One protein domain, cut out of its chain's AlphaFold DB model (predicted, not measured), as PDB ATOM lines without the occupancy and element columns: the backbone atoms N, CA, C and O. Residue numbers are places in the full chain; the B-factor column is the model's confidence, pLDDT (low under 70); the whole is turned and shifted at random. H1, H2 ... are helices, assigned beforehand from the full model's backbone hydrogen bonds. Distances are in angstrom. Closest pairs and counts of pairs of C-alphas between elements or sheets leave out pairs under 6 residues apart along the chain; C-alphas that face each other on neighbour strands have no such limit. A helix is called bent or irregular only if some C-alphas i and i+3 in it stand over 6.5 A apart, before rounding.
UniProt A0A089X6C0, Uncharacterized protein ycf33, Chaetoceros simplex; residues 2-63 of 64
ATOM      1  N   ASN A   2      16.379 -38.512  19.565       72.19
ATOM      2  CA  ASN A   2      16.858 -37.408  18.717       72.19
ATOM      3  C   ASN A   2      16.158 -36.065  19.000       72.19
ATOM      4  O   ASN A   2      16.808 -35.024  18.971       72.19
ATOM      5  N   ASP A   3      14.874 -36.085  19.362       81.50
ATOM      6  CA  ASP A   3      14.104 -34.859  19.618       81.50
ATOM      7  C   ASP A   3      14.553 -34.111  20.881       81.50
ATOM      8  O   ASP A   3      14.499 -32.885  20.936       81.50
ATOM      9  N   PHE A   4      15.058 -34.831  21.888       84.38
ATOM     10  CA  PHE A   4      15.553 -34.226  23.126       84.38
ATOM     11  C   PHE A   4      16.806 -33.382  22.869       84.38
ATOM     12  O   PHE A   4      16.854 -32.199  23.210       84.38
ATOM     13  N   TRP A   5      17.787 -33.965  22.180       88.00
ATOM     14  CA  TRP A   5      19.009 -33.265  21.791       88.00
ATOM     15  C   TRP A   5      18.734 -32.133  20.795       88.00
ATOM     16  O   TRP A   5      19.311 -31.052  20.923       88.00
ATOM     17  N   ALA A   6      17.796 -32.326  19.859       86.62
ATOM     18  CA  ALA A   6      17.373 -31.278  18.930       86.62
ATOM     19  C   ALA A   6      16.744 -30.072  19.649       86.62
ATOM     20  O   ALA A   6      16.997 -28.930  19.264       86.62
ATOM     21  N   ASN A   7      15.963 -30.302  20.707       86.06
ATOM     22  CA  ASN A   7      15.393 -29.228  21.518       86.06
ATOM     23  C   ASN A   7      16.462 -28.515  22.355       86.06
ATOM     24  O   ASN A   7      16.496 -27.286  22.358       86.06
ATOM     25  N   ILE A   8      17.384 -29.254  22.982       89.12
ATOM     26  CA  ILE A   8      18.484 -28.669  23.766       89.12
ATOM     27  C   ILE A   8      19.316 -27.700  22.924       89.12
ATOM     28  O   ILE A   8      19.574 -26.590  23.372       89.12
ATOM     29  N   VAL A   9      19.686 -28.063  21.694       90.06
ATOM     30  CA  VAL A   9      20.526 -27.209  20.831       90.06
ATOM     31  C   VAL A   9      19.782 -25.961  20.322       90.06
ATOM     32  O   VAL A   9      20.408 -24.949  19.997       90.06
ATOM     33  N   ARG A  10      18.442 -25.970  20.295       87.62
ATOM     34  CA  ARG A  10      17.641 -24.794  19.907       87.62
ATOM     35  C   ARG A  10      17.675 -23.682  20.954       87.62
ATOM     36  O   ARG A  10      17.655 -22.514  20.569       87.62
ATOM     37  N   TYR A  11      17.771 -24.013  22.243       92.06
ATOM     38  CA  TYR A  11      17.754 -23.015  23.319       92.06
ATOM     39  C   TYR A  11      18.962 -22.069  23.306       92.06
ATOM     40  O   TYR A  11      18.737 -20.861  23.343       92.06
ATOM     41  N   PRO A  12      20.220 -22.537  23.170       93.75
ATOM     42  CA  PRO A  12      21.369 -21.653  23.013       93.75
ATOM     43  C   PRO A  12      21.228 -20.722  21.810       93.75
ATOM     44  O   PRO A  12      21.487 -19.529  21.924       93.75
ATOM     45  N   ARG A  13      20.760 -21.236  20.663       90.75
ATOM     46  CA  ARG A  13      20.545 -20.411  19.464       90.75
ATOM     47  C   ARG A  13      19.501 -19.323  19.716       90.75
ATOM     48  O   ARG A  13      19.726 -18.173  19.349       90.75
ATOM     49  N   PHE A  14      18.381 -19.677  20.342       94.31
ATOM     50  CA  PHE A  14      17.344 -18.717  20.714       94.31
ATOM     51  C   PHE A  14      17.873 -17.667  21.694       94.31
ATOM     52  O   PHE A  14      17.666 -16.477  21.478       94.31
ATOM     53  N   PHE A  15      18.602 -18.100  22.723       95.75
ATOM     54  CA  PHE A  15      19.185 -17.224  23.732       95.75
ATOM     55  C   PHE A  15      20.182 -16.238  23.127       95.75
ATOM     56  O   PHE A  15      20.076 -15.043  23.363       95.75
ATOM     57  N   ILE A  16      21.106 -16.703  22.281       96.31
ATOM     58  CA  ILE A  16      22.055 -15.818  21.595       96.31
ATOM     59  C   ILE A  16      21.298 -14.814  20.720       96.31
ATOM     60  O   ILE A  16      21.598 -13.626  20.755       96.31
ATOM     61  N   SER A  17      20.284 -15.260  19.973       96.38
ATOM     62  CA  SER A  17      19.505 -14.369  19.111       96.38
ATOM     63  C   SER A  17      18.743 -13.299  19.898       96.38
ATOM     64  O   SER A  17      18.738 -12.137  19.491       96.38
ATOM     65  N   SER A  18      18.092 -13.664  21.004       96.44
ATOM     66  CA  SER A  18      17.340 -12.715  21.832       96.44
ATOM     67  C   SER A  18      18.269 -11.766  22.582       96.44
ATOM     68  O   SER A  18      17.980 -10.576  22.674       96.44
ATOM     69  N   LEU A  19      19.418 -12.261  23.039       97.75
ATOM     70  CA  LEU A  19      20.419 -11.475  23.747       97.75
ATOM     71  C   LEU A  19      21.110 -10.475  22.810       97.75
ATOM     72  O   LEU A  19      21.233  -9.305  23.159       97.75
ATOM     73  N   VAL A  20      21.456 -10.881  21.584       97.31
ATOM     74  CA  VAL A  20      21.948  -9.962  20.542       97.31
ATOM     75  C   VAL A  20      20.886  -8.918  20.195       97.31
ATOM     76  O   VAL A  20      21.195  -7.729  20.159       97.31
ATOM     77  N   GLY A  21      19.630  -9.327  19.989       96.69
ATOM     78  CA  GLY A  21      18.532  -8.395  19.723       96.69
ATOM     79  C   GLY A  21      18.355  -7.364  20.842       96.69
ATOM     80  O   GLY A  21      18.250  -6.168  20.575       96.69
ATOM     81  N   LEU A  22      18.407  -7.811  22.096       96.94
ATOM     82  CA  LEU A  22      18.327  -6.953  23.275       96.94
ATOM     83  C   LEU A  22      19.504  -5.973  23.351       96.94
ATOM     84  O   LEU A  22      19.282  -4.781  23.565       96.94
ATOM     85  N   ILE A  23      20.735  -6.434  23.106       97.06
ATOM     86  CA  ILE A  23      21.920  -5.564  23.042       97.06
ATOM     87  C   ILE A  23      21.723  -4.472  21.983       97.06
ATOM     88  O   ILE A  23      21.969  -3.299  22.258       97.06
ATOM     89  N   LEU A  24      21.232  -4.818  20.790       94.75
ATOM     90  CA  LEU A  24      20.995  -3.848  19.715       94.75
ATOM     91  C   LEU A  24      19.920  -2.812  20.081       94.75
ATOM     92  O   LEU A  24      20.084  -1.623  19.792       94.75
ATOM     93  N   VAL A  25      18.841  -3.226  20.748       95.44
ATOM     94  CA  VAL A  25      17.796  -2.307  21.232       95.44
ATOM     95  C   VAL A  25      18.367  -1.342  22.271       95.44
ATOM     96  O   VAL A  25      18.170  -0.134  22.148       95.44
ATOM     97  N   ILE A  26      19.147  -1.840  23.233       95.19
ATOM     98  CA  ILE A  26      19.820  -1.006  24.243       95.19
ATOM     99  C   ILE A  26      20.821  -0.037  23.594       95.19
ATOM    100  O   ILE A  26      20.956   1.102  24.039       95.19
ATOM    101  N   LEU A  27      21.488  -0.444  22.508       92.06
ATOM    102  CA  LEU A  27      22.422   0.404  21.759       92.06
ATOM    103  C   LEU A  27      21.733   1.443  20.854       92.06
ATOM    104  O   LEU A  27      22.355   2.425  20.446       92.06
ATOM    105  N   THR A  28      20.446   1.286  20.547       91.12
ATOM    106  CA  THR A  28      19.696   2.201  19.669       91.12
ATOM    107  C   THR A  28      19.717   3.676  20.116       91.12
ATOM    108  O   THR A  28      19.993   4.534  19.270       91.12
ATOM    109  N   PRO A  29      19.491   4.036  21.397       85.50
ATOM    110  CA  PRO A  29      19.588   5.428  21.845       85.50
ATOM    111  C   PRO A  29      20.986   6.033  21.660       85.50
ATOM    112  O   PRO A  29      21.087   7.228  21.377       85.50
ATOM    113  N   PHE A  30      22.058   5.233  21.712       86.62
ATOM    114  CA  PHE A  30      23.415   5.731  21.457       86.62
ATOM    115  C   PHE A  30      23.566   6.249  20.027       86.62
ATOM    116  O   PHE A  30      24.209   7.272  19.809       86.62
ATOM    117  N   ARG A  31      22.891   5.635  19.047       83.94
ATOM    118  CA  ARG A  31      22.865   6.146  17.667       83.94
ATOM    119  C   ARG A  31      22.248   7.544  17.582       83.94
ATOM    120  O   ARG A  31      22.681   8.351  16.760       83.94
ATOM    121  N   ASN A  32      21.263   7.856  18.423       82.88
ATOM    122  CA  ASN A  32      20.636   9.179  18.442       82.88
ATOM    123  C   ASN A  32      21.570  10.261  19.010       82.88
ATOM    124  O   ASN A  32      21.496  11.405  18.560       82.88
ATOM    125  N   LEU A  33      22.511   9.904  19.893       82.12
ATOM    126  CA  LEU A  33      23.528  10.832  20.411       82.12
ATOM    127  C   LEU A  33      24.455  11.377  19.312       82.12
ATOM    128  O   LEU A  33      24.968  12.486  19.439       82.12
ATOM    129  N   PHE A  34      24.629  10.652  18.204       82.44
ATOM    130  CA  PHE A  34      25.459  11.091  17.077       82.44
ATOM    131  C   PHE A  34      24.699  11.897  16.014       82.44
ATOM    132  O   PHE A  34      25.339  12.523  15.162       82.44
ATOM    133  N   LYS A  35      23.357  11.905  16.046       84.25
ATOM    134  CA  LYS A  35      22.527  12.634  15.071       84.25
ATOM    135  C   LYS A  35      22.502  14.137  15.334       84.25
ATOM    136  O   LYS A  35      22.590  14.911  14.387       84.25
ATOM    137  N   ASN A  36      22.427  14.551  16.599       87.44
ATOM    138  CA  ASN A  36      22.413  15.968  16.949       87.44
ATOM    139  C   ASN A  36      23.855  16.491  17.103       87.44
ATOM    140  O   ASN A  36      24.650  15.898  17.836       87.44
ATOM    141  N   PRO A  37      24.218  17.622  16.471       84.44
ATOM    142  CA  PRO A  37      25.583  18.151  16.541       84.44
ATOM    143  C   PRO A  37      25.990  18.534  17.973       84.44
ATOM    144  O   PRO A  37      27.126  18.294  18.370       84.44
ATOM    145  N   LYS A  38      25.046  19.038  18.785       86.75
ATOM    146  CA  LYS A  38      25.285  19.367  20.201       86.75
ATOM    147  C   LYS A  38      25.630  18.131  21.043       86.75
ATOM    148  O   LYS A  38      26.606  18.159  21.783       86.75
ATOM    149  N   SER A  39      24.881  17.031  20.911       88.12
ATOM    150  CA  SER A  39      25.171  15.797  21.658       88.12
ATOM    151  C   SER A  39      26.439  15.105  21.161       88.12
ATOM    152  O   SER A  39      27.153  14.512  21.962       88.12
ATOM    153  N   ARG A  40      26.777  15.237  19.871       88.25
ATOM    154  CA  ARG A  40      28.041  14.725  19.325       88.25
ATOM    155  C   ARG A  40      29.251  15.372  20.000       88.25
ATOM    156  O   ARG A  40      30.179  14.662  20.367       88.25
ATOM    157  N   ILE A  41      29.220  16.690  20.199       90.56
ATOM    158  CA  ILE A  41      30.283  17.413  20.912       90.56
ATOM    159  C   ILE A  41      30.399  16.916  22.357       90.56
ATOM    160  O   ILE A  41      31.507  16.667  22.818       90.56
ATOM    161  N   VAL A  42      29.271  16.700  23.044       91.62
ATOM    162  CA  VAL A  42      29.261  16.147  24.411       91.62
ATOM    163  C   VAL A  42      29.912  14.764  24.458       91.62
ATOM    164  O   VAL A  42      30.745  14.520  25.325       91.62
ATOM    165  N   VAL A  43      29.589  13.879  23.510       91.12
ATOM    166  CA  VAL A  43      30.198  12.541  23.426       91.12
ATOM    167  C   VAL A  43      31.705  12.636  23.186       91.12
ATOM    168  O   VAL A  43      32.464  11.962  23.872       91.12
ATOM    169  N   ILE A  44      32.149  13.483  22.253       91.88
ATOM    170  CA  ILE A  44      33.578  13.662  21.950       91.88
ATOM    171  C   ILE A  44      34.328  14.202  23.172       91.88
ATOM    172  O   ILE A  44      35.386  13.680  23.516       91.88
ATOM    173  N   LEU A  45      33.773  15.211  23.847       95.56
ATOM    174  CA  LEU A  45      34.378  15.805  25.035       95.56
ATOM    175  C   LEU A  45      34.471  14.787  26.178       95.56
ATOM    176  O   LEU A  45      35.521  14.661  26.800       95.56
ATOM    177  N   PHE A  46      33.399  14.029  26.415       94.69
ATOM    178  CA  PHE A  46      33.388  12.951  27.399       94.69
ATOM    179  C   PHE A  46      34.473  11.909  27.107       94.69
ATOM    180  O   PHE A  46      35.209  11.518  28.009       94.69
ATOM    181  N   LEU A  47      34.612  11.497  25.845       95.38
ATOM    182  CA  LEU A  47      35.585  10.491  25.422       95.38
ATOM    183  C   LEU A  47      37.029  11.002  25.572       95.38
ATOM    184  O   LEU A  47      37.892  10.265  26.039       95.38
ATOM    185  N   LEU A  48      37.277  12.278  25.265       97.81
ATOM    186  CA  LEU A  48      38.563  12.943  25.508       97.81
ATOM    187  C   LEU A  48      38.921  12.979  26.995       97.81
ATOM    188  O   LEU A  48      40.024  12.589  27.364       97.81
ATOM    189  N   ILE A  49      37.990  13.411  27.850       98.12
ATOM    190  CA  ILE A  49      38.194  13.460  29.307       98.12
ATOM    191  C   ILE A  49      38.455  12.056  29.855       98.12
ATOM    192  O   ILE A  49      39.348  11.879  30.678       98.12
ATOM    193  N   PHE A  50      37.707  11.060  29.382       97.75
ATOM    194  CA  PHE A  50      37.880   9.667  29.777       97.75
ATOM    195  C   PHE A  50      39.261   9.119  29.395       97.75
ATOM    196  O   PHE A  50      39.913   8.486  30.217       97.75
ATOM    197  N   LEU A  51      39.739   9.384  28.175       97.94
ATOM    198  CA  LEU A  51      41.072   8.953  27.742       97.94
ATOM    199  C   LEU A  51      42.186   9.675  28.502       97.94
ATOM    200  O   LEU A  51      43.161   9.037  28.893       97.94
ATOM    201  N   LEU A  52      42.036  10.979  28.743       98.00
ATOM    202  CA  LEU A  52      42.984  11.749  29.546       98.00
ATOM    203  C   LEU A  52      43.038  11.226  30.983       98.00
ATOM    204  O   LEU A  52      44.129  11.037  31.514       98.00
ATOM    205  N   SER A  53      41.889  10.952  31.607       97.81
ATOM    206  CA  SER A  53      41.868  10.408  32.966       97.81
ATOM    207  C   SER A  53      42.512   9.027  33.021       97.81
ATOM    208  O   SER A  53      43.338   8.788  33.897       97.81
ATOM    209  N   LEU A  54      42.222   8.153  32.053       97.00
ATOM    210  CA  LEU A  54      42.879   6.853  31.917       97.00
ATOM    211  C   LEU A  54      44.391   6.996  31.780       97.00
ATOM    212  O   LEU A  54      45.132   6.299  32.464       97.00
ATOM    213  N   TYR A  55      44.849   7.916  30.933       96.75
ATOM    214  CA  TYR A  55      46.268   8.193  30.749       96.75
ATOM    215  C   TYR A  55      46.939   8.621  32.058       96.75
ATOM    216  O   TYR A  55      47.952   8.038  32.439       96.75
ATOM    217  N   PHE A  56      46.344   9.564  32.794       96.88
ATOM    218  CA  PHE A  56      46.868   9.989  34.095       96.88
ATOM    219  C   PHE A  56      46.856   8.868  35.133       96.88
ATOM    220  O   PHE A  56      47.797   8.750  35.913       96.88
ATOM    221  N   ILE A  57      45.812   8.037  35.160       97.00
ATOM    222  CA  ILE A  57      45.753   6.870  36.046       97.00
ATOM    223  C   ILE A  57      46.910   5.923  35.724       97.00
ATOM    224  O   ILE A  57      47.635   5.528  36.630       97.00
ATOM    225  N   LEU A  58      47.119   5.599  34.448       96.25
ATOM    226  CA  LEU A  58      48.182   4.692  34.022       96.25
ATOM    227  C   LEU A  58      49.573   5.246  34.344       96.25
ATOM    228  O   LEU A  58      50.401   4.505  34.861       96.25
ATOM    229  N   ILE A  59      49.813   6.538  34.115       97.19
ATOM    230  CA  ILE A  59      51.054   7.217  34.516       97.19
ATOM    231  C   ILE A  59      51.292   7.070  36.016       97.19
ATOM    232  O   ILE A  59      52.333   6.561  36.423       97.19
ATOM    233  N   ASN A  60      50.293   7.409  36.833       95.62
ATOM    234  CA  ASN A  60      50.398   7.301  38.287       95.62
ATOM    235  C   ASN A  60      50.617   5.855  38.763       95.62
ATOM    236  O   ASN A  60      51.271   5.640  39.779       95.62
ATOM    237  N   MET A  61      50.076   4.862  38.051       95.62
ATOM    238  CA  MET A  61      50.268   3.444  38.378       95.62
ATOM    239  C   MET A  61      51.646   2.915  37.961       95.62
ATOM    240  O   MET A  61      52.166   2.018  38.618       95.62
ATOM    241  N   VAL A  62      52.224   3.435  36.876       94.69
ATOM    242  CA  VAL A  62      53.519   2.987  36.332       94.69
ATOM    243  C   VAL A  62      54.689   3.817  36.880       94.69
ATOM    244  O   VAL A  62      55.836   3.386  36.793       94.69
ATOM    245  N   GLY A  63      54.416   4.965  37.510       80.44
ATOM    246  CA  GLY A  63      55.434   5.843  38.092       80.44
ATOM    247  C   GLY A  63      56.268   6.597  37.049       80.44
ATOM    248  O   GLY A  63      57.414   6.943  37.334       80.44
TER     249      GLY A  63
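Overview. This is residues 2 to 63 of the 64 residues of the protein "Uncharacterized protein ycf33" of Chaetoceros simplex (UniProt A0A089X6C0). Two long helices meet near their ends at a corner and make a wide, flat L, with H1 as the longer arm and H2 as the shorter one. The far part of each arm stands free: residues 2 to 29, which belong to H1, and residues 45 to 63, of which 45 to 62 belong to H2. The printed part has 62 residues with two named helices, H1 then H2, and no named strand, and its class is all helix. It is extended, with a radius of gyration of the C-alphas of 20.8 A, and spans 59 by 39 by 8 A.

Arrangement. H1, residues 2 to 33, has a kink of 26 degrees near residue 26. It is irregular, but only just: C-alphas 26 and 29 are 6.9 A apart. A tight link of 3 residues joins it to H2, residues 37 to 62. The two helices only just touch, and only at the corner by their link, with 3 pairs of C-alphas within 8 A. Their closest C-alphas are those of Leu 33 and Ser 39, 5.4 A apart. H1 touches H2 with residue 33 alone, and H2 touches H1 with residues 39 to 43 alone. Their lines are about perpendicular, at 73 degrees, and their centres are 32.2 A apart. In H2 every O i to N i+4 pair is within hydrogen-bond range; in H1 it is 21 of 28.

Along the chain. H1 begins at C-alpha 2, at (16.858, -37.408, 18.717), and ends at C-alpha 33, at (23.528, 10.832, 20.411), 48.7 A from first to last C-alpha. H2 runs 37.4 A from C-alpha 37 to C-alpha 62, at (53.519, 2.987, 36.332).

Size, cuts and confidence. The C-alphas of Asn 2 and Gly 63, the two farthest apart, are 61.1 A from each other. The printed part has no cut. The mean pLDDT of the printed part is 91.7, and no printed residue is under 70.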